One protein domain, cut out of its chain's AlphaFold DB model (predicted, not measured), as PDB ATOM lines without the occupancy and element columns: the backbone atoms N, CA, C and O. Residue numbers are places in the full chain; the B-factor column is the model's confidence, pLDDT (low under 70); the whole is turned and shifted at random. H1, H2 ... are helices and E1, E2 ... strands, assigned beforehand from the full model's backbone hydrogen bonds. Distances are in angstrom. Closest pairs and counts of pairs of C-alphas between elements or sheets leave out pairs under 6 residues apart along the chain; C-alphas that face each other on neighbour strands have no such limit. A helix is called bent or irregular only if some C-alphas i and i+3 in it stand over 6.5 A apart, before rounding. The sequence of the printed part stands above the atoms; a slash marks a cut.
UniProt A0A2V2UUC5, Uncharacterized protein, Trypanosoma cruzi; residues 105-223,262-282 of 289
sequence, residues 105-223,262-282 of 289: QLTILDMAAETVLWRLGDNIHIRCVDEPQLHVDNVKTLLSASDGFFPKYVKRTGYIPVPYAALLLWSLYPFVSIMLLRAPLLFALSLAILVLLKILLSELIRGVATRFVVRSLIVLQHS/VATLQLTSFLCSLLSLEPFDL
ATOM      1  N   GLN A 105     150.610 160.940  35.455       87.69
ATOM      2  CA  GLN A 105     149.619 161.938  35.033       87.69
ATOM      3  C   GLN A 105     148.961 162.633  36.229       87.69
ATOM      4  O   GLN A 105     148.788 163.847  36.189       87.69
ATOM      5  N   LEU A 106     148.648 161.892  37.296       86.31
ATOM      6  CA  LEU A 106     148.103 162.441  38.535       86.31
ATOM      7  C   LEU A 106     149.082 163.425  39.182       86.31
ATOM      8  O   LEU A 106     148.688 164.531  39.529       86.31
ATOM      9  N   THR A 107     150.367 163.071  39.273       86.62
ATOM     10  CA  THR A 107     151.389 163.972  39.829       86.62
ATOM     11  C   THR A 107     151.527 165.251  39.005       86.62
ATOM     12  O   THR A 107     151.608 166.339  39.570       86.62
ATOM     13  N   ILE A 108     151.528 165.154  37.671       87.50
ATOM     14  CA  ILE A 108     151.602 166.334  36.794       87.50
ATOM     15  C   ILE A 108     150.328 167.180  36.913       87.50
ATOM     16  O   ILE A 108     150.407 168.407  36.884       87.50
ATOM     17  N   LEU A 109     149.166 166.548  37.075       84.81
ATOM     18  CA  LEU A 109     147.897 167.235  37.290       84.81
ATOM     19  C   LEU A 109     147.877 167.985  38.629       84.81
ATOM     20  O   LEU A 109     147.477 169.145  38.653       84.81
ATOM     21  N   ASP A 110     148.381 167.382  39.707       85.12
ATOM     22  CA  ASP A 110     148.537 168.048  41.007       85.12
ATOM     23  C   ASP A 110     149.497 169.250  40.916       85.12
ATOM     24  O   ASP A 110     149.259 170.285  41.535       85.12
ATOM     25  N   MET A 111     150.561 169.166  40.103       84.94
ATOM     26  CA  MET A 111     151.421 170.327  39.815       84.94
ATOM     27  C   MET A 111     150.694 171.399  39.011       84.94
ATOM     28  O   MET A 111     150.855 172.595  39.264       84.94
ATOM     29  N   ALA A 112     149.917 170.987  38.011       85.25
ATOM     30  CA  ALA A 112     149.158 171.895  37.170       85.25
ATOM     31  C   ALA A 112     148.087 172.642  37.977       85.25
ATOM     32  O   ALA A 112     147.908 173.836  37.742       85.25
ATOM     33  N   ALA A 113     147.441 171.971  38.941       82.75
ATOM     34  CA  ALA A 113     146.478 172.547  39.884       82.75
ATOM     35  C   ALA A 113     147.063 173.783  40.586       82.75
ATOM     36  O   ALA A 113     146.492 174.870  40.525       82.75
ATOM     37  N   GLU A 114     148.268 173.640  41.141       81.31
ATOM     38  CA  GLU A 114     148.959 174.687  41.907       81.31
ATOM     39  C   GLU A 114     149.574 175.798  41.037       81.31
ATOM     40  O   GLU A 114     149.829 176.908  41.509       81.31
ATOM     41  N   THR A 115     149.846 175.533  39.756       81.81
ATOM     42  CA  THR A 115     150.618 176.459  38.906       81.81
ATOM     43  C   THR A 115     149.785 177.199  37.866       81.81
ATOM     44  O   THR A 115     149.970 178.406  37.690       81.81
ATOM     45  N   VAL A 116     148.904 176.489  37.161       78.94
ATOM     46  CA  VAL A 116     148.249 176.967  35.933       78.94
ATOM     47  C   VAL A 116     146.734 176.891  36.049       78.94
ATOM     48  O   VAL A 116     146.058 177.866  35.745       78.94
ATOM     49  N   LEU A 117     146.196 175.761  36.506       78.38
ATOM     50  CA  LEU A 117     144.759 175.482  36.494       78.38
ATOM     51  C   LEU A 117     143.965 176.448  37.371       78.38
ATOM     52  O   LEU A 117     142.940 176.947  36.918       78.38
ATOM     53  N   TRP A 118     144.468 176.801  38.559       75.12
ATOM     54  CA  TRP A 118     143.806 177.796  39.409       75.12
ATOM     55  C   TRP A 118     143.668 179.171  38.732       75.12
ATOM     56  O   TRP A 118     142.734 179.910  39.031       75.12
ATOM     57  N   ARG A 119     144.565 179.518  37.794       74.12
ATOM     58  CA  ARG A 119     144.542 180.803  37.076       74.12
ATOM     59  C   ARG A 119     143.490 180.858  35.979       74.12
ATOM     60  O   ARG A 119     143.095 181.951  35.590       74.12
ATOM     61  N   LEU A 120     143.072 179.707  35.452       68.19
ATOM     62  CA  LEU A 120     142.059 179.659  34.395       68.19
ATOM     63  C   LEU A 120     140.631 179.849  34.948       68.19
ATOM     64  O   LEU A 120     139.704 180.041  34.162       68.19
ATOM     65  N   GLY A 121     140.470 179.898  36.276       62.38
ATOM     66  CA  GLY A 121     139.241 180.329  36.942       62.38
ATOM     67  C   GLY A 121     138.029 179.434  36.666       62.38
ATOM     68  O   GLY A 121     138.150 178.303  36.195       62.38
ATOM     69  N   ASP A 122     136.837 179.958  36.951       61.44
ATOM     70  CA  ASP A 122     135.562 179.234  36.837       61.44
ATOM     71  C   ASP A 122     135.160 178.847  35.405       61.44
ATOM     72  O   ASP A 122     134.191 178.113  35.222       61.44
ATOM     73  N   ASN A 123     135.915 179.301  34.404       59.78
ATOM     74  CA  ASN A 123     135.579 179.194  32.986       59.78
ATOM     75  C   ASN A 123     135.864 177.808  32.376       59.78
ATOM     76  O   ASN A 123     135.443 177.540  31.250       59.78
ATOM     77  N   ILE A 124     136.570 176.922  33.087       66.94
ATOM     78  CA  ILE A 124     136.830 175.553  32.622       66.94
ATOM     79  C   ILE A 124     135.733 174.608  33.105       66.94
ATOM     80  O   ILE A 124     135.536 174.424  34.306       66.94
ATOM     81  N   HIS A 125     135.109 173.908  32.160       65.94
ATOM     82  CA  HIS A 125     134.200 172.806  32.461       65.94
ATOM     83  C   HIS A 125     134.970 171.482  32.494       65.94
ATOM     84  O   HIS A 125     135.592 171.090  31.507       65.94
ATOM     85  N   ILE A 126     134.936 170.777  33.622       69.00
ATOM     86  CA  ILE A 126     135.600 169.478  33.776       69.00
ATOM     87  C   ILE A 126     134.624 168.369  33.378       69.00
ATOM     88  O   ILE A 126     133.485 168.346  33.838       69.00
ATOM     89  N   ARG A 127     135.068 167.432  32.537       66.38
ATOM     90  CA  ARG A 127     134.271 166.270  32.123       66.38
ATOM     91  C   ARG A 127     135.090 164.993  32.298       66.38
ATOM     92  O   ARG A 127     136.168 164.872  31.719       66.38
ATOM     93  N   CYS A 128     134.574 164.024  33.054       66.94
ATOM     94  CA  CYS A 128     135.140 162.674  33.051       66.94
ATOM     95  C   CYS A 128     134.628 161.943  31.791       66.94
ATOM     96  O   CYS A 128     133.429 161.930  31.520       66.94
ATOM     97  N   VAL A 129     135.541 161.397  30.983       65.38
ATOM     98  CA  VAL A 129     135.250 160.861  29.635       65.38
ATOM     99  C   VAL A 129     134.321 159.641  29.674       65.38
ATOM    100  O   VAL A 129     133.499 159.483  28.776       65.38
ATOM    101  N   ASP A 130     134.410 158.825  30.729       62.31
ATOM    102  CA  ASP A 130     133.706 157.534  30.806       62.31
ATOM    103  C   ASP A 130     132.462 157.554  31.718       62.31
ATOM    104  O   ASP A 130     131.633 156.653  31.639       62.31
ATOM    105  N   GLU A 131     132.298 158.581  32.559       55.41
ATOM    106  CA  GLU A 131     131.172 158.714  33.498       55.41
ATOM    107  C   GLU A 131     130.675 160.172  33.545       55.41
ATOM    108  O   GLU A 131     131.288 161.022  34.195       55.41
ATOM    109  N   PRO A 132     129.556 160.500  32.873       53.75
ATOM    110  CA  PRO A 132     129.049 161.870  32.794       53.75
ATOM    111  C   PRO A 132     128.342 162.366  34.071       53.75
ATOM    112  O   PRO A 132     127.929 163.521  34.102       53.75
ATOM    113  N   GLN A 133     128.175 161.523  35.101       47.94
ATOM    114  CA  GLN A 133     127.404 161.838  36.318       47.94
ATOM    115  C   GLN A 133     128.243 162.001  37.598       47.94
ATOM    116  O   GLN A 133     127.673 162.266  38.657       47.94
ATOM    117  N   LEU A 134     129.576 161.880  37.541       54.31
ATOM    118  CA  LEU A 134     130.410 162.180  38.708       54.31
ATOM    119  C   LEU A 134     130.297 163.681  39.027       54.31
ATOM    120  O   LEU A 134     130.542 164.513  38.156       54.31
ATOM    121  N   HIS A 135     129.892 164.012  40.255       53.91
ATOM    122  CA  HIS A 135     129.585 165.376  40.701       53.91
ATOM    123  C   HIS A 135     130.785 166.314  40.464       53.91
ATOM    124  O   HIS A 135     131.770 166.300  41.207       53.91
ATOM    125  N   VAL A 136     130.714 167.092  39.380       58.25
ATOM    126  CA  VAL A 136     131.818 167.892  38.815       58.25
ATOM    127  C   VAL A 136     132.330 168.941  39.808       58.25
ATOM    128  O   VAL A 136     133.521 169.261  39.820       58.25
ATOM    129  N   ASP A 137     131.459 169.400  40.705       59.16
ATOM    130  CA  ASP A 137     131.765 170.415  41.713       59.16
ATOM    131  C   ASP A 137     132.835 169.945  42.713       59.16
ATOM    132  O   ASP A 137     133.729 170.714  43.070       59.16
ATOM    133  N   ASN A 138     132.839 168.656  43.077       62.22
ATOM    134  CA  ASN A 138     133.863 168.079  43.957       62.22
ATOM    135  C   ASN A 138     135.226 167.967  43.259       62.22
ATOM    136  O   ASN A 138     136.270 168.105  43.886       62.22
ATOM    137  N   VAL A 139     135.248 167.730  41.948       64.75
ATOM    138  CA  VAL A 139     136.505 167.625  41.189       64.75
ATOM    139  C   VAL A 139     137.127 169.008  40.987       64.75
ATOM    140  O   VAL A 139     138.349 169.153  41.027       64.75
ATOM    141  N   LYS A 140     136.298 170.045  40.833       66.69
ATOM    142  CA  LYS A 140     136.749 171.433  40.690       66.69
ATOM    143  C   LYS A 140     137.451 171.946  41.951       66.69
ATOM    144  O   LYS A 140     138.527 172.530  41.843       66.69
ATOM    145  N   THR A 141     136.914 171.663  43.139       67.25
ATOM    146  CA  THR A 141     137.586 171.986  44.416       67.25
ATOM    147  C   THR A 141     138.878 171.181  44.601       67.25
ATOM    148  O   THR A 141     139.882 171.682  45.109       67.25
ATOM    149  N   LEU A 142     138.928 169.946  44.102       64.81
ATOM    150  CA  LEU A 142     140.149 169.137  44.121       64.81
ATOM    151  C   LEU A 142     141.225 169.620  43.133       64.81
ATOM    152  O   LEU A 142     142.399 169.318  43.350       64.81
ATOM    153  N   LEU A 143     140.886 170.441  42.135       70.62
ATOM    154  CA  LEU A 143     141.825 171.032  41.167       70.62
ATOM    155  C   LEU A 143     142.211 172.494  41.451       70.62
ATOM    156  O   LEU A 143     143.095 173.020  40.775       70.62
ATOM    157  N   SER A 144     141.602 173.147  42.447       70.94
ATOM    158  CA  SER A 144     142.021 174.487  42.890       70.94
ATOM    159  C   SER A 144     143.427 174.468  43.518       70.94
ATOM    160  O   SER A 144     143.986 173.402  43.779       70.94
ATOM    161  N   ALA A 145     144.032 175.625  43.771       69.38
ATOM    162  CA  ALA A 145     145.269 175.670  44.556       69.38
ATOM    163  C   ALA A 145     145.020 175.168  45.996       69.38
ATOM    164  O   ALA A 145     143.896 175.224  46.495       69.38
ATOM    165  N   SER A 146     146.044 174.629  46.662       72.88
ATOM    166  CA  SER A 146     145.933 174.247  48.079       72.88
ATOM    167  C   SER A 146     145.860 175.490  48.968       72.88
ATOM    168  O   SER A 146     146.789 176.290  48.976       72.88
ATOM    169  N   ASP A 147     144.838 175.584  49.820       67.44
ATOM    170  CA  ASP A 147     144.685 176.668  50.811       67.44
ATOM    171  C   ASP A 147     145.629 176.544  52.030       67.44
ATOM    172  O   ASP A 147     145.457 177.215  53.046       67.44
ATOM    173  N   GLY A 148     146.630 175.657  51.980       69.88
ATOM    174  CA  GLY A 148     147.517 175.358  53.109       69.88
ATOM    175  C   GLY A 148     148.998 175.477  52.773       69.88
ATOM    176  O   GLY A 148     149.388 175.458  51.611       69.88
ATOM    177  N   PHE A 149     149.837 175.515  53.816       74.31
ATOM    178  CA  PHE A 149     151.295 175.680  53.701       74.31
ATOM    179  C   PHE A 149     151.972 174.649  52.779       74.31
ATOM    180  O   PHE A 149     152.957 174.958  52.112       74.31
ATOM    181  N   PHE A 150     151.440 173.424  52.730       78.75
ATOM    182  CA  PHE A 150     151.941 172.370  51.853       78.75
ATOM    183  C   PHE A 150     151.098 172.255  50.572       78.75
ATOM    184  O   PHE A 150     149.871 172.135  50.673       78.75
ATOM    185  N   PRO A 151     151.737 172.215  49.389       79.00
ATOM    186  CA  PRO A 151     151.068 171.921  48.124       79.00
ATOM    187  C   PRO A 151     150.390 170.542  48.096       79.00
ATOM    188  O   PRO A 151     150.813 169.619  48.804       79.00
ATOM    189  N   LYS A 152     149.392 170.354  47.219       74.56
ATOM    190  CA  LYS A 152     148.640 169.086  47.073       74.56
ATOM    191  C   LYS A 152     149.535 167.864  46.855       74.56
ATOM    192  O   LYS A 152     149.356 166.843  47.518       74.56
ATOM    193  N   TYR A 153     150.550 167.988  46.004       75.31
ATOM    194  CA  TYR A 153     151.490 166.900  45.722       75.31
ATOM    195  C   TYR A 153     152.320 166.474  46.946       75.31
ATOM    196  O   TYR A 153     152.662 165.301  47.089       75.31
ATOM    197  N   VAL A 154     152.627 167.407  47.853       78.69
ATOM    198  CA  VAL A 154     153.366 167.128  49.095       78.69
ATOM    199  C   VAL A 154     152.474 166.364  50.067       78.69
ATOM    200  O   VAL A 154     152.884 165.348  50.622       78.69
ATOM    201  N   LYS A 155     151.216 166.801  50.210       77.94
ATOM    202  CA  LYS A 155     150.229 166.121  51.058       77.94
ATOM    203  C   LYS A 155     149.957 164.697  50.568       77.94
ATOM    204  O   LYS A 155     149.962 163.768  51.359       77.94
ATOM    205  N   ARG A 156     149.798 164.498  49.255       75.75
ATOM    206  CA  ARG A 156     149.520 163.178  48.664       75.75
ATOM    207  C   ARG A 156     150.688 162.193  48.780       75.75
ATOM    208  O   ARG A 156     150.452 160.999  48.928       75.75
ATOM    209  N   THR A 157     151.926 162.681  48.731       78.38
ATOM    210  CA  THR A 157     153.129 161.842  48.887       78.38
ATOM    211  C   THR A 157     153.502 161.580  50.348       78.38
ATOM    212  O   THR A 157     154.340 160.724  50.612       78.38
ATOM    213  N   GLY A 158     152.907 162.303  51.303       79.75
ATOM    214  CA  GLY A 158     153.260 162.201  52.720       79.75
ATOM    215  C   GLY A 158     154.655 162.754  53.050       79.75
ATOM    216  O   GLY A 158     155.199 162.477  54.118       79.75
ATOM    217  N   TYR A 159     155.266 163.521  52.140       84.62
ATOM    218  CA  TYR A 159     156.591 164.098  52.348       84.62
ATOM    219  C   TYR A 159     156.510 165.342  53.237       84.62
ATOM    220  O   TYR A 159     155.758 166.267  52.951       84.62
ATOM    221  N   ILE A 160     157.319 165.409  54.297       87.00
ATOM    222  CA  ILE A 160     157.400 166.591  55.167       87.00
ATOM    223  C   ILE A 160     158.751 167.276  54.913       87.00
ATOM    224  O   ILE A 160     159.769 166.794  55.408       87.00
ATOM    225  N   PRO A 161     158.805 168.390  54.159       86.81
ATOM    226  CA  PRO A 161     160.070 169.006  53.741       86.81
ATOM    227  C   PRO A 161     160.790 169.787  54.852       86.81
ATOM    228  O   PRO A 161     161.996 170.003  54.765       86.81
ATOM    229  N   VAL A 162     160.071 170.223  55.893       88.50
ATOM    230  CA  VAL A 162     160.580 171.113  56.956       88.50
ATOM    231  C   VAL A 162     161.854 170.599  57.652       88.50
ATOM    232  O   VAL A 162     162.832 171.349  57.680       88.50
ATOM    233  N   PRO A 163     161.914 169.359  58.184       90.62
ATOM    234  CA  PRO A 163     163.119 168.867  58.858       90.62
ATOM    235  C   PRO A 163     164.329 168.799  57.920       90.62
ATOM    236  O   PRO A 163     165.442 169.135  58.315       90.62
ATOM    237  N   TYR A 164     164.113 168.431  56.658       90.94
ATOM    238  CA  TYR A 164     165.180 168.344  55.667       90.94
ATOM    239  C   TYR A 164     165.705 169.720  55.250       90.94
ATOM    240  O   TYR A 164     166.906 169.888  55.061       90.94
ATOM    241  N   ALA A 165     164.828 170.723  55.163       90.12
ATOM    242  CA  ALA A 165     165.232 172.106  54.931       90.12
ATOM    243  C   ALA A 165     166.078 172.652  56.094       90.12
ATOM    244  O   ALA A 165     167.097 173.298  55.854       90.12
ATOM    245  N   ALA A 166     165.695 172.355  57.341       92.12
ATOM    246  CA  ALA A 166     166.473 172.731  58.522       92.12
ATOM    247  C   ALA A 166     167.853 172.055  58.535       92.12
ATOM    248  O   ALA A 166     168.863 172.706  58.792       92.12
ATOM    249  N   LEU A 167     167.902 170.766  58.197       92.06
ATOM    250  CA  LEU A 167     169.134 169.987  58.124       92.06
ATOM    251  C   LEU A 167     170.070 170.498  57.014       92.06
ATOM    252  O   LEU A 167     171.267 170.663  57.254       92.06
ATOM    253  N   LEU A 168     169.534 170.847  55.840       90.88
ATOM    254  CA  LEU A 168     170.304 171.498  54.776       90.88
ATOM    255  C   LEU A 168     170.842 172.861  55.220       90.88
ATOM    256  O   LEU A 168     172.027 173.134  55.034       90.88
ATOM    257  N   LEU A 169     170.008 173.699  55.842       91.19
ATOM    258  CA  LEU A 169     170.429 175.011  56.337       91.19
ATOM    259  C   LEU A 169     171.555 174.888  57.371       91.19
ATOM    260  O   LEU A 169     172.542 175.619  57.294       91.19
ATOM    261  N   TRP A 170     171.432 173.932  58.292       91.88
ATOM    262  CA  TRP A 170     172.463 173.632  59.280       91.88
ATOM    263  C   TRP A 170     173.766 173.165  58.621       91.88
ATOM    264  O   TRP A 170     174.833 173.669  58.962       91.88
ATOM    265  N   SER A 171     173.687 172.279  57.621       89.69
ATOM    266  CA  SER A 171     174.868 171.802  56.888       89.69
ATOM    267  C   SER A 171     175.567 172.899  56.072       89.69
ATOM    268  O   SER A 171     176.788 172.893  55.946       89.69
ATOM    269  N   LEU A 172     174.812 173.871  55.550       89.38
ATOM    270  CA  LEU A 172     175.340 174.963  54.729       89.38
ATOM    271  C   LEU A 172     175.914 176.114  55.561       89.38
ATOM    272  O   LEU A 172     176.792 176.825  55.077       89.38
ATOM    273  N   TYR A 173     175.447 176.308  56.796       90.19
ATOM    274  CA  TYR A 173     175.860 177.413  57.665       90.19
ATOM    275  C   TYR A 173     177.386 177.629  57.764       90.19
ATOM    276  O   TYR A 173     177.825 178.756  57.498       90.19
ATOM    277  N   PRO A 174     178.223 176.619  58.086       87.25
ATOM    278  CA  PRO A 174     179.668 176.828  58.201       87.25
ATOM    279  C   PRO A 174     180.300 177.234  56.864       87.25
ATOM    280  O   PRO A 174     181.127 178.145  56.816       87.25
ATOM    281  N   PHE A 175     179.859 176.621  55.762       84.00
ATOM    282  CA  PHE A 175     180.349 176.925  54.419       84.00
ATOM    283  C   PHE A 175     179.990 178.354  53.996       84.00
ATOM    284  O   PHE A 175     180.843 179.110  53.529       84.00
ATOM    285  N   VAL A 176     178.736 178.749  54.223       88.19
ATOM    286  CA  VAL A 176     178.234 180.093  53.929       88.19
ATOM    287  C   VAL A 176     178.973 181.144  54.753       88.19
ATOM    288  O   VAL A 176     179.383 182.159  54.197       88.19
ATOM    289  N   SER A 177     179.200 180.898  56.047       88.44
ATOM    290  CA  SER A 177     179.934 181.825  56.916       88.44
ATOM    291  C   SER A 177     181.366 182.052  56.418       88.44
ATOM    292  O   SER A 177     181.784 183.195  56.231       88.44
ATOM    293  N   ILE A 178     182.097 180.977  56.096       87.06
ATOM    294  CA  ILE A 178     183.473 181.067  55.584       87.06
ATOM    295  C   ILE A 178     183.518 181.787  54.228       87.06
ATOM    296  O   ILE A 178     184.366 182.663  54.027       87.06
ATOM    297  N   MET A 179     182.612 181.448  53.303       86.00
ATOM    298  CA  MET A 179     182.553 182.094  51.988       86.00
ATOM    299  C   MET A 179     182.202 183.580  52.089       86.00
ATOM    300  O   MET A 179     182.807 184.389  51.387       86.00
ATOM    301  N   LEU A 180     181.270 183.951  52.970       89.88
ATOM    302  CA  LEU A 180     180.850 185.339  53.146       89.88
ATOM    303  C   LEU A 180     181.989 186.212  53.694       89.88
ATOM    304  O   LEU A 180     182.154 187.339  53.234       89.88
ATOM    305  N   LEU A 181     182.798 185.689  54.625       90.62
ATOM    306  CA  LEU A 181     183.936 186.425  55.188       90.62
ATOM    307  C   LEU A 181     185.129 186.526  54.227       90.62
ATOM    308  O   LEU A 181     185.788 187.562  54.191       90.62
ATOM    309  N   ARG A 182     185.448 185.462  53.477       92.25
ATOM    310  CA  ARG A 182     186.659 185.426  52.633       92.25
ATOM    311  C   ARG A 182     186.438 185.911  51.202       92.25
ATOM    312  O   ARG A 182     187.358 186.464  50.609       92.25
ATOM    313  N   ALA A 183     185.261 185.671  50.628       92.62
ATOM    314  CA  ALA A 183     184.985 185.933  49.218       92.62
ATOM    315  C   ALA A 183     183.494 186.257  48.976       92.62
ATOM    316  O   ALA A 183     182.781 185.474  48.336       92.62
ATOM    317  N   PRO A 184     183.005 187.431  49.424       92.38
ATOM    318  CA  PRO A 184     181.586 187.787  49.335       92.38
ATOM    319  C   PRO A 184     181.061 187.849  47.892       92.38
ATOM    320  O   PRO A 184     179.902 187.524  47.649       92.38
ATOM    321  N   LEU A 185     181.909 188.195  46.912       93.56
ATOM    322  CA  LEU A 185     181.535 188.184  45.491       93.56
ATOM    323  C   LEU A 185     181.264 186.767  44.967       93.56
ATOM    324  O   LEU A 185     180.290 186.559  44.248       93.56
ATOM    325  N   LEU A 186     182.086 185.782  45.347       90.06
ATOM    326  CA  LEU A 186     181.871 184.384  44.955       90.06
ATOM    327  C   LEU A 186     180.617 183.811  45.617       90.06
ATOM    328  O   LEU A 186     179.876 183.073  44.975       90.06
ATOM    329  N   PHE A 187     180.353 184.190  46.869       91.69
ATOM    330  CA  PHE A 187     179.107 183.850  47.550       91.69
ATOM    331  C   PHE A 187     177.880 184.460  46.851       91.69
ATOM    332  O   PHE A 187     176.890 183.770  46.617       91.69
ATOM    333  N   ALA A 188     177.941 185.736  46.460       92.94
ATOM    334  CA  ALA A 188     176.850 186.382  45.732       92.94
ATOM    335  C   ALA A 188     176.595 185.718  44.368       92.94
ATOM    336  O   ALA A 188     175.443 185.485  44.002       92.94
ATOM    337  N   LEU A 189     177.658 185.358  43.639       94.06
ATOM    338  CA  LEU A 189     177.554 184.631  42.373       94.06
ATOM    339  C   LEU A 189     176.976 183.224  42.557       94.06
ATOM    340  O   LEU A 189     176.101 182.831  41.789       94.06
ATOM    341  N   SER A 190     177.412 182.469  43.570       90.88
ATOM    342  CA  SER A 190     176.873 181.128  43.827       90.88
ATOM    343  C   SER A 190     175.395 181.179  44.219       90.88
ATOM    344  O   SER A 190     174.598 180.386  43.717       90.88
ATOM    345  N   LEU A 191     174.993 182.166  45.024       91.75
ATOM    346  CA  LEU A 191     173.592 182.404  45.359       91.75
ATOM    347  C   LEU A 191     172.773 182.804  44.124       91.75
ATOM    348  O   LEU A 191     171.677 182.280  43.927       91.75
ATOM    349  N   ALA A 192     173.309 183.665  43.255       94.81
ATOM    350  CA  ALA A 192     172.660 184.023  41.995       94.81
ATOM    351  C   ALA A 192     172.473 182.799  41.086       94.81
ATOM    352  O   ALA A 192     171.386 182.604  40.548       94.81
ATOM    353  N   ILE A 193     173.486 181.930  40.974       95.50
ATOM    354  CA  ILE A 193     173.398 180.672  40.217       95.50
ATOM    355  C   ILE A 193     172.302 179.771  40.793       95.50
ATOM    356  O   ILE A 193     171.483 179.258  40.034       95.50
ATOM    357  N   LEU A 194     172.231 179.606  42.118       91.62
ATOM    358  CA  LEU A 194     171.191 178.797  42.761       91.62
ATOM    359  C   LEU A 194     169.784 179.369  42.540       91.62
ATOM    360  O   LEU A 194     168.845 178.615  42.281       91.62
ATOM    361  N   VAL A 195     169.627 180.695  42.604       95.06
ATOM    362  CA  VAL A 195     168.351 181.369  42.326       95.06
ATOM    363  C   VAL A 195     167.950 181.184  40.864       95.06
ATOM    364  O   VAL A 195     166.811 180.808  40.594       95.06
ATOM    365  N   LEU A 196     168.876 181.379  39.924       95.75
ATOM    366  CA  LEU A 196     168.628 181.169  38.497       95.75
ATOM    367  C   LEU A 196     168.282 179.709  38.195       95.75
ATOM    368  O   LEU A 196     167.320 179.453  37.477       95.75
ATOM    369  N   LEU A 197     168.999 178.751  38.790       94.88
ATOM    370  CA  LEU A 197     168.711 177.324  38.657       94.88
ATOM    371  C   LEU A 197     167.316 176.983  39.195       94.88
ATOM    372  O   LEU A 197     166.565 176.258  38.545       94.88
ATOM    373  N   LYS A 198     166.936 177.544  40.349       93.12
ATOM    374  CA  LYS A 198     165.591 177.384  40.915       93.12
ATOM    375  C   LYS A 198     164.517 177.956  39.990       93.12
ATOM    376  O   LYS A 198     163.492 177.306  39.790       93.12
ATOM    377  N   ILE A 199     164.732 179.152  39.441       93.38
ATOM    378  CA  ILE A 199     163.796 179.785  38.502       93.38
ATOM    379  C   ILE A 199     163.661 178.918  37.249       93.38
ATOM    380  O   ILE A 199     162.545 178.580  36.868       93.38
ATOM    381  N   LEU A 200     164.777 178.479  36.666       95.00
ATOM    382  CA  LEU A 200     164.793 177.622  35.483       95.00
ATOM    383  C   LEU A 200     164.046 176.306  35.721       95.00
ATOM    384  O   LEU A 200     163.226 175.910  34.897       95.00
ATOM    385  N   LEU A 201     164.279 175.651  36.862       91.00
ATOM    386  CA  LEU A 201     163.580 174.418  37.214       91.00
ATOM    387  C   LEU A 201     162.078 174.661  37.425       91.00
ATOM    388  O   LEU A 201     161.258 173.874  36.959       91.00
ATOM    389  N   SER A 202     161.705 175.764  38.080       90.00
ATOM    390  CA  SER A 202     160.302 176.162  38.258       90.00
ATOM    391  C   SER A 202     159.608 176.395  36.914       90.00
ATOM    392  O   SER A 202     158.510 175.883  36.698       90.00
ATOM    393  N   GLU A 203     160.242 177.126  35.997       91.69
ATOM    394  CA  GLU A 203     159.690 177.384  34.663       91.69
ATOM    395  C   GLU A 203     159.612 176.112  33.815       91.69
ATOM    396  O   GLU A 203     158.618 175.894  33.124       91.69
ATOM    397  N   LEU A 204     160.595 175.212  33.925       91.81
ATOM    398  CA  LEU A 204     160.548 173.906  33.268       91.81
ATOM    399  C   LEU A 204     159.340 173.088  33.745       91.81
ATOM    400  O   LEU A 204     158.586 172.565  32.923       91.81
ATOM    401  N   ILE A 205     159.126 173.004  35.062       88.44
ATOM    402  CA  ILE A 205     157.999 172.265  35.650       88.44
ATOM    403  C   ILE A 205     156.666 172.882  35.206       88.44
ATOM    404  O   ILE A 205     155.777 172.155  34.758       88.44
ATOM    405  N   ARG A 206     156.539 174.216  35.255       88.06
ATOM    406  CA  ARG A 206     155.354 174.942  34.760       88.06
ATOM    407  C   ARG A 206     155.115 174.680  33.276       88.06
ATOM    408  O   ARG A 206     153.974 174.444  32.880       88.06
ATOM    409  N   GLY A 207     156.165 174.676  32.458       88.25
ATOM    410  CA  GLY A 207     156.081 174.387  31.029       88.25
ATOM    411  C   GLY A 207     155.592 172.965  30.749       88.25
ATOM    412  O   GLY A 207     154.697 172.773  29.925       88.25
ATOM    413  N   VAL A 208     156.115 171.968  31.473       88.56
ATOM    414  CA  VAL A 208     155.668 170.567  31.368       88.56
ATOM    415  C   VAL A 208     154.203 170.427  31.786       88.56
ATOM    416  O   VAL A 208     153.419 169.835  31.043       88.56
ATOM    417  N   ALA A 209     153.815 171.014  32.921       86.50
ATOM    418  CA  ALA A 209     152.440 170.997  33.414       86.50
ATOM    419  C   ALA A 209     151.468 171.678  32.435       86.50
ATOM    420  O   ALA A 209     150.443 171.101  32.078       86.50
ATOM    421  N   THR A 210     151.821 172.858  31.919       84.81
ATOM    422  CA  THR A 210     151.011 173.582  30.924       84.81
ATOM    423  C   THR A 210     150.855 172.764  29.648       84.81
ATOM    424  O   THR A 210     149.747 172.610  29.138       84.81
ATOM    425  N   ARG A 211     151.952 172.190  29.136       86.75
ATOM    426  CA  ARG A 211     151.925 171.357  27.927       86.75
ATOM    427  C   ARG A 211     151.035 170.133  28.115       86.75
ATOM    428  O   ARG A 211     150.324 169.774  27.181       86.75
ATOM    429  N   PHE A 212     151.077 169.510  29.290       84.88
ATOM    430  CA  PHE A 212     150.195 168.403  29.638       84.88
ATOM    431  C   PHE A 212     148.725 168.840  29.651       84.88
ATOM    432  O   PHE A 212     147.918 168.232  28.956       84.88
ATOM    433  N   VAL A 213     148.381 169.935  30.337       81.81
ATOM    434  CA  VAL A 213     146.998 170.446  30.380       81.81
ATOM    435  C   VAL A 213     146.480 170.788  28.982       81.81
ATOM    436  O   VAL A 213     145.419 170.313  28.587       81.81
ATOM    437  N   VAL A 214     147.244 171.552  28.199       80.56
ATOM    438  CA  VAL A 214     146.819 172.001  26.864       80.56
ATOM    439  C   VAL A 214     146.688 170.837  25.882       80.56
ATOM    440  O   VAL A 214     145.738 170.805  25.111       80.56
ATOM    441  N   ARG A 215     147.628 169.880  25.878       75.69
ATOM    442  CA  ARG A 215     147.620 168.781  24.893       75.69
ATOM    443  C   ARG A 215     146.744 167.603  25.284       75.69
ATOM    444  O   ARG A 215     146.298 166.884  24.398       75.69
ATOM    445  N   SER A 216     146.606 167.332  26.576       68.31
ATOM    446  CA  SER A 216     145.968 166.105  27.060       68.31
ATOM    447  C   SER A 216     144.607 166.341  27.686       68.31
ATOM    448  O   SER A 216     143.855 165.380  27.787       68.31
ATOM    449  N   LEU A 217     144.290 167.572  28.103       64.94
ATOM    450  CA  LEU A 217     143.062 167.843  28.842       64.94
ATOM    451  C   LEU A 217     142.162 168.871  28.154       64.94
ATOM    452  O   LEU A 217     140.955 168.665  28.160       64.94
ATOM    453  N   ILE A 218     142.702 169.937  27.549       65.19
ATOM    454  CA  ILE A 218     141.880 170.953  26.874       65.19
ATOM    455  C   ILE A 218     141.472 170.463  25.484       65.19
ATOM    456  O   ILE A 218     142.265 170.481  24.544       65.19
ATOM    457  N   VAL A 219     140.201 170.098  25.343       65.44
ATOM    458  CA  VAL A 219     139.561 169.954  24.034       65.44
ATOM    459  C   VAL A 219     138.719 171.202  23.800       65.44
ATOM    460  O   VAL A 219     137.734 171.440  24.504       65.44
ATOM    461  N   LEU A 220     139.116 172.018  22.816       54.16
ATOM    462  CA  LEU A 220     138.237 173.045  22.263       54.16
ATOM    463  C   LEU A 220     137.173 172.336  21.423       54.16
ATOM    464  O   LEU A 220     137.446 171.908  20.304       54.16
ATOM    465  N   GLN A 221     135.957 172.210  21.950       46.41
ATOM    466  CA  GLN A 221     134.812 171.942  21.087       46.41
ATOM    467  C   GLN A 221     134.484 173.229  20.329       46.41
ATOM    468  O   GLN A 221     134.073 174.222  20.925       46.41
ATOM    469  N   HIS A 222     134.643 173.213  19.008       35.22
ATOM    470  CA  HIS A 222     133.785 174.038  18.166       35.22
ATOM    471  C   HIS A 222     132.411 173.368  18.153       35.22
ATOM    472  O   HIS A 222     132.325 172.159  17.930       35.22
ATOM    473  N   SER A 223     131.353 174.122  18.456       33.59
ATOM    474  CA  SER A 223     129.976 173.655  18.291       33.59
ATOM    475  C   SER A 223     129.787 173.154  16.860       33.59
ATOM    476  O   SER A 223     129.728 173.948  15.926       33.59
ATOM    477  N   VAL A 262     134.263 177.489  24.949       58.78
ATOM    478  CA  VAL A 262     134.262 176.841  26.267       58.78
ATOM    479  C   VAL A 262     135.397 175.822  26.301       58.78
ATOM    480  O   VAL A 262     135.360 174.798  25.617       58.78
ATOM    481  N   ALA A 263     136.431 176.102  27.093       61.47
ATOM    482  CA  ALA A 263     137.513 175.155  27.323       61.47
ATOM    483  C   ALA A 263     137.009 174.017  28.225       61.47
ATOM    484  O   ALA A 263     136.623 174.247  29.374       61.47
ATOM    485  N   THR A 264     137.016 172.788  27.705       66.00
ATOM    486  CA  THR A 264     136.643 171.598  28.483       66.00
ATOM    487  C   THR A 264     137.879 170.797  28.855       66.00
ATOM    488  O   THR A 264     138.740 170.569  28.008       66.00
ATOM    489  N   LEU A 265     137.975 170.391  30.122       70.25
ATOM    490  CA  LEU A 265     139.083 169.613  30.666       70.25
ATOM    491  C   LEU A 265     138.642 168.149  30.798       70.25
ATOM    492  O   LEU A 265     137.833 167.812  31.664       70.25
ATOM    493  N   GLN A 266     139.147 167.290  29.913       74.06
ATOM    494  CA  GLN A 266     138.784 165.874  29.848       74.06
ATOM    495  C   GLN A 266     139.717 165.014  30.708       74.06
ATOM    496  O   GLN A 266     140.901 164.892  30.404       74.06
ATOM    497  N   LEU A 267     139.193 164.384  31.763       73.50
ATOM    498  CA  LEU A 267     139.927 163.381  32.546       73.50
ATOM    499  C   LEU A 267     139.350 161.983  32.303       73.50
ATOM    500  O   LEU A 267     138.146 161.804  32.147       73.50
ATOM    501  N   THR A 268     140.200 160.960  32.340       74.00
ATOM    502  CA  THR A 268     139.727 159.564  32.398       74.00
ATOM    503  C   THR A 268     139.045 159.287  33.741       74.00
ATOM    504  O   THR A 268     139.487 159.823  34.761       74.00
ATOM    505  N   SER A 269     138.040 158.408  33.768       68.38
ATOM    506  CA  SER A 269     137.345 157.986  35.004       68.38
ATOM    507  C   SER A 269     138.308 157.523  36.103       68.38
ATOM    508  O   SER A 269     138.188 157.919  37.261       68.38
ATOM    509  N   PHE A 270     139.336 156.758  35.730       72.62
ATOM    510  CA  PHE A 270     140.358 156.281  36.660       72.62
ATOM    511  C   PHE A 270     141.183 157.420  37.282       72.62
ATOM    512  O   PHE A 270     141.474 157.393  38.474       72.62
ATOM    513  N   LEU A 271     141.518 158.456  36.507       73.62
ATOM    514  CA  LEU A 271     142.201 159.645  37.026       73.62
ATOM    515  C   LEU A 271     141.280 160.464  37.944       73.62
ATOM    516  O   LEU A 271     141.749 160.944  38.970       73.62
ATOM    517  N   CYS A 272     139.981 160.569  37.622       71.38
ATOM    518  CA  CYS A 272     138.978 161.199  38.493       71.38
ATOM    519  C   CYS A 272     138.871 160.460  39.846       71.38
ATOM    520  O   CYS A 272     138.908 161.094  40.899       71.38
ATOM    521  N   SER A 273     138.827 159.123  39.829       72.00
ATOM    522  CA  SER A 273     138.825 158.281  41.037       72.00
ATOM    523  C   SER A 273     140.094 158.475  41.876       72.00
ATOM    524  O   SER A 273     140.001 158.715  43.077       72.00
ATOM    525  N   LEU A 274     141.280 158.496  41.257       74.69
ATOM    526  CA  LEU A 274     142.524 158.772  41.981       74.69
ATOM    527  C   LEU A 274     142.600 160.200  42.538       74.69
ATOM    528  O   LEU A 274     143.223 160.422  43.572       74.69
ATOM    529  N   LEU A 275     141.980 161.174  41.865       71.25
ATOM    530  CA  LEU A 275     141.913 162.549  42.349       71.25
ATOM    531  C   LEU A 275     141.049 162.655  43.612       71.25
ATOM    532  O   LEU A 275     141.378 163.443  44.496       71.25
ATOM    533  N   SER A 276     139.977 161.856  43.676       64.38
ATOM    534  CA  SER A 276     139.034 161.799  44.798       64.38
ATOM    535  C   SER A 276     139.599 161.140  46.057       64.38
ATOM    536  O   SER A 276     139.033 161.305  47.134       64.38
ATOM    537  N   LEU A 277     140.735 160.440  45.948       66.06
ATOM    538  CA  LEU A 277     141.484 159.988  47.115       66.06
ATOM    539  C   LEU A 277     141.955 161.207  47.904       66.06
ATOM    540  O   LEU A 277     142.772 162.001  47.410       66.06
ATOM    541  N   GLU A 278     141.440 161.330  49.129       56.19
ATOM    542  CA  GLU A 278     141.848 162.378  50.054       56.19
ATOM    543  C   GLU A 278     143.381 162.366  50.179       56.19
ATOM    544  O   GLU A 278     143.993 161.304  50.368       56.19
ATOM    545  N   PRO A 279     144.041 163.527  50.012       53.56
ATOM    546  CA  PRO A 279     145.472 163.612  50.232       53.56
ATOM    547  C   PRO A 279     145.760 163.227  51.684       53.56
ATOM    548  O   PRO A 279     144.993 163.578  52.577       53.56
ATOM    549  N   PHE A 280     146.861 162.505  51.901       47.69
ATOM    550  CA  PHE A 280     147.296 162.054  53.222       47.69
ATOM    551  C   PHE A 280     147.181 163.211  54.223       47.69
ATOM    552  O   PHE A 280     147.812 164.262  54.050       47.69
ATOM    553  N   ASP A 281     146.331 163.043  55.233       42.44
ATOM    554  CA  ASP A 281     146.087 164.078  56.226       42.44
ATOM    555  C   ASP A 281     147.285 164.111  57.182       42.44
ATOM    556  O   ASP A 281     147.336 163.429  58.201       42.44
ATOM    557  N   LEU A 282     148.314 164.871  56.801       44.75
ATOM    558  CA  LEU A 282     149.566 165.021  57.549       44.75
ATOM    559  C   LEU A 282     149.354 165.579  58.972       44.75
ATOM    560  O   LEU A 282     150.280 165.527  59.780       44.75
TER     561      LEU A 282
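Overview. This is residues 105 to 223 and 262 to 282 of the 289 residues of an uncharacterized protein of Trypanosoma cruzi (UniProt A0A2V2UUC5). A small head of short helices and a three-stranded sheet stands at one end of a long open loop: the bent helix H5 leads away from the head, and H6, the longest helix, runs back to it, the two meeting at the far end. In the head H1 crosses the returning part of H6 and H4 packs on H1, while the sheet E1 E3 E2 lies where H6 ends. The printed part has 140 residues, with seven named helices and three named strands in the order H1 H2 E1 H3 H4 H5 H6 E2 E3 H7; the sheet is mixed and the class is mostly helix. The whole is loose, with a radius of gyration of the C-alphas of 20.0 A, and elongated, spanning 66 by 34 by 21 A.

Along the chain. Find C-alpha 105 at (149.619, 161.938, 35.033); from there H1, residues 105 to 115, runs 15.1 A. H2, residues 117 to 123, is irregular: C-alphas 119 and 122 are 9.1 A apart. Then come E1, residues 125 to 128, H3, residues 136 to 143, and H4, residues 152 to 157. H5, residues 162 to 182, was assigned as one helix by its hydrogen bonds but is bent, with C-alphas 171 and 174 7.1 A apart; its arms H5a, residues 162 to 171, and H5b, residues 174 to 182, stand at a steep tilt of 46 degrees. Look at C-alpha 184 at (181.586, 187.787, 49.335), where H6, residues 184 to 217, begins its 48.0 A. E2 is residues 218 to 220, E3 residues 263 to 267, and H7 residues 269 to 276, ending at C-alpha (139.034, 161.799, 44.798).

Arrangement. Start at H1, the hub, touching three helices. It touches residues 206 to 213 of H6 at a steep tilt of 62 degrees, closest at the C-alphas of Ala 112 and Ala 209, 5.1 A. H4 touches H1, closest at C-alphas 110 and 153, 5.7 A. H1 and H7 only just touch, with 3 pairs of C-alphas within 8 A, closest Leu 106 and Leu 271, 6.7 A. H3 touches H7, closest at C-alphas 142 and 275, 7.0 A. H2 is close to H3 but not clearly touching, 7.1 A between C-alphas 117 and 143. E1 and E3 are parallel, with N 265 and O 125 at 2.8 A; E3 and E2 are antiparallel, with N 219 and O 264 at 3.1 A. H3, H6 and H7 only graze the sheet. At the far end H5b touches residues 186 to 187 of H6, closest at C-alphas 179 and 187, 5.9 A; H5a and H6 are apart. Every O i to N i+4 pair is within hydrogen-bond range in H3, H4, H5a, H5b, H6 and H7; H1 has 6 of 7, and H2 0 of 3, with 1 of 4 O i to N i+3 pairs.

Size, cuts and confidence. The C-alphas farthest apart, of Arg 182 and Ser 223, are 67.3 A from each other. Residues 162 to 174 and 191 to 201 stand free. Residues 224 to 261 are not printed, and C-alphas 223 and 262 are 9.6 A apart across this cut. Of the links that are printed whole, none is long. Mean pLDDT of the printed part is 76.9; look for values under 70 in residues 120 to 142, 216 to 223 and 276 to 282, among others.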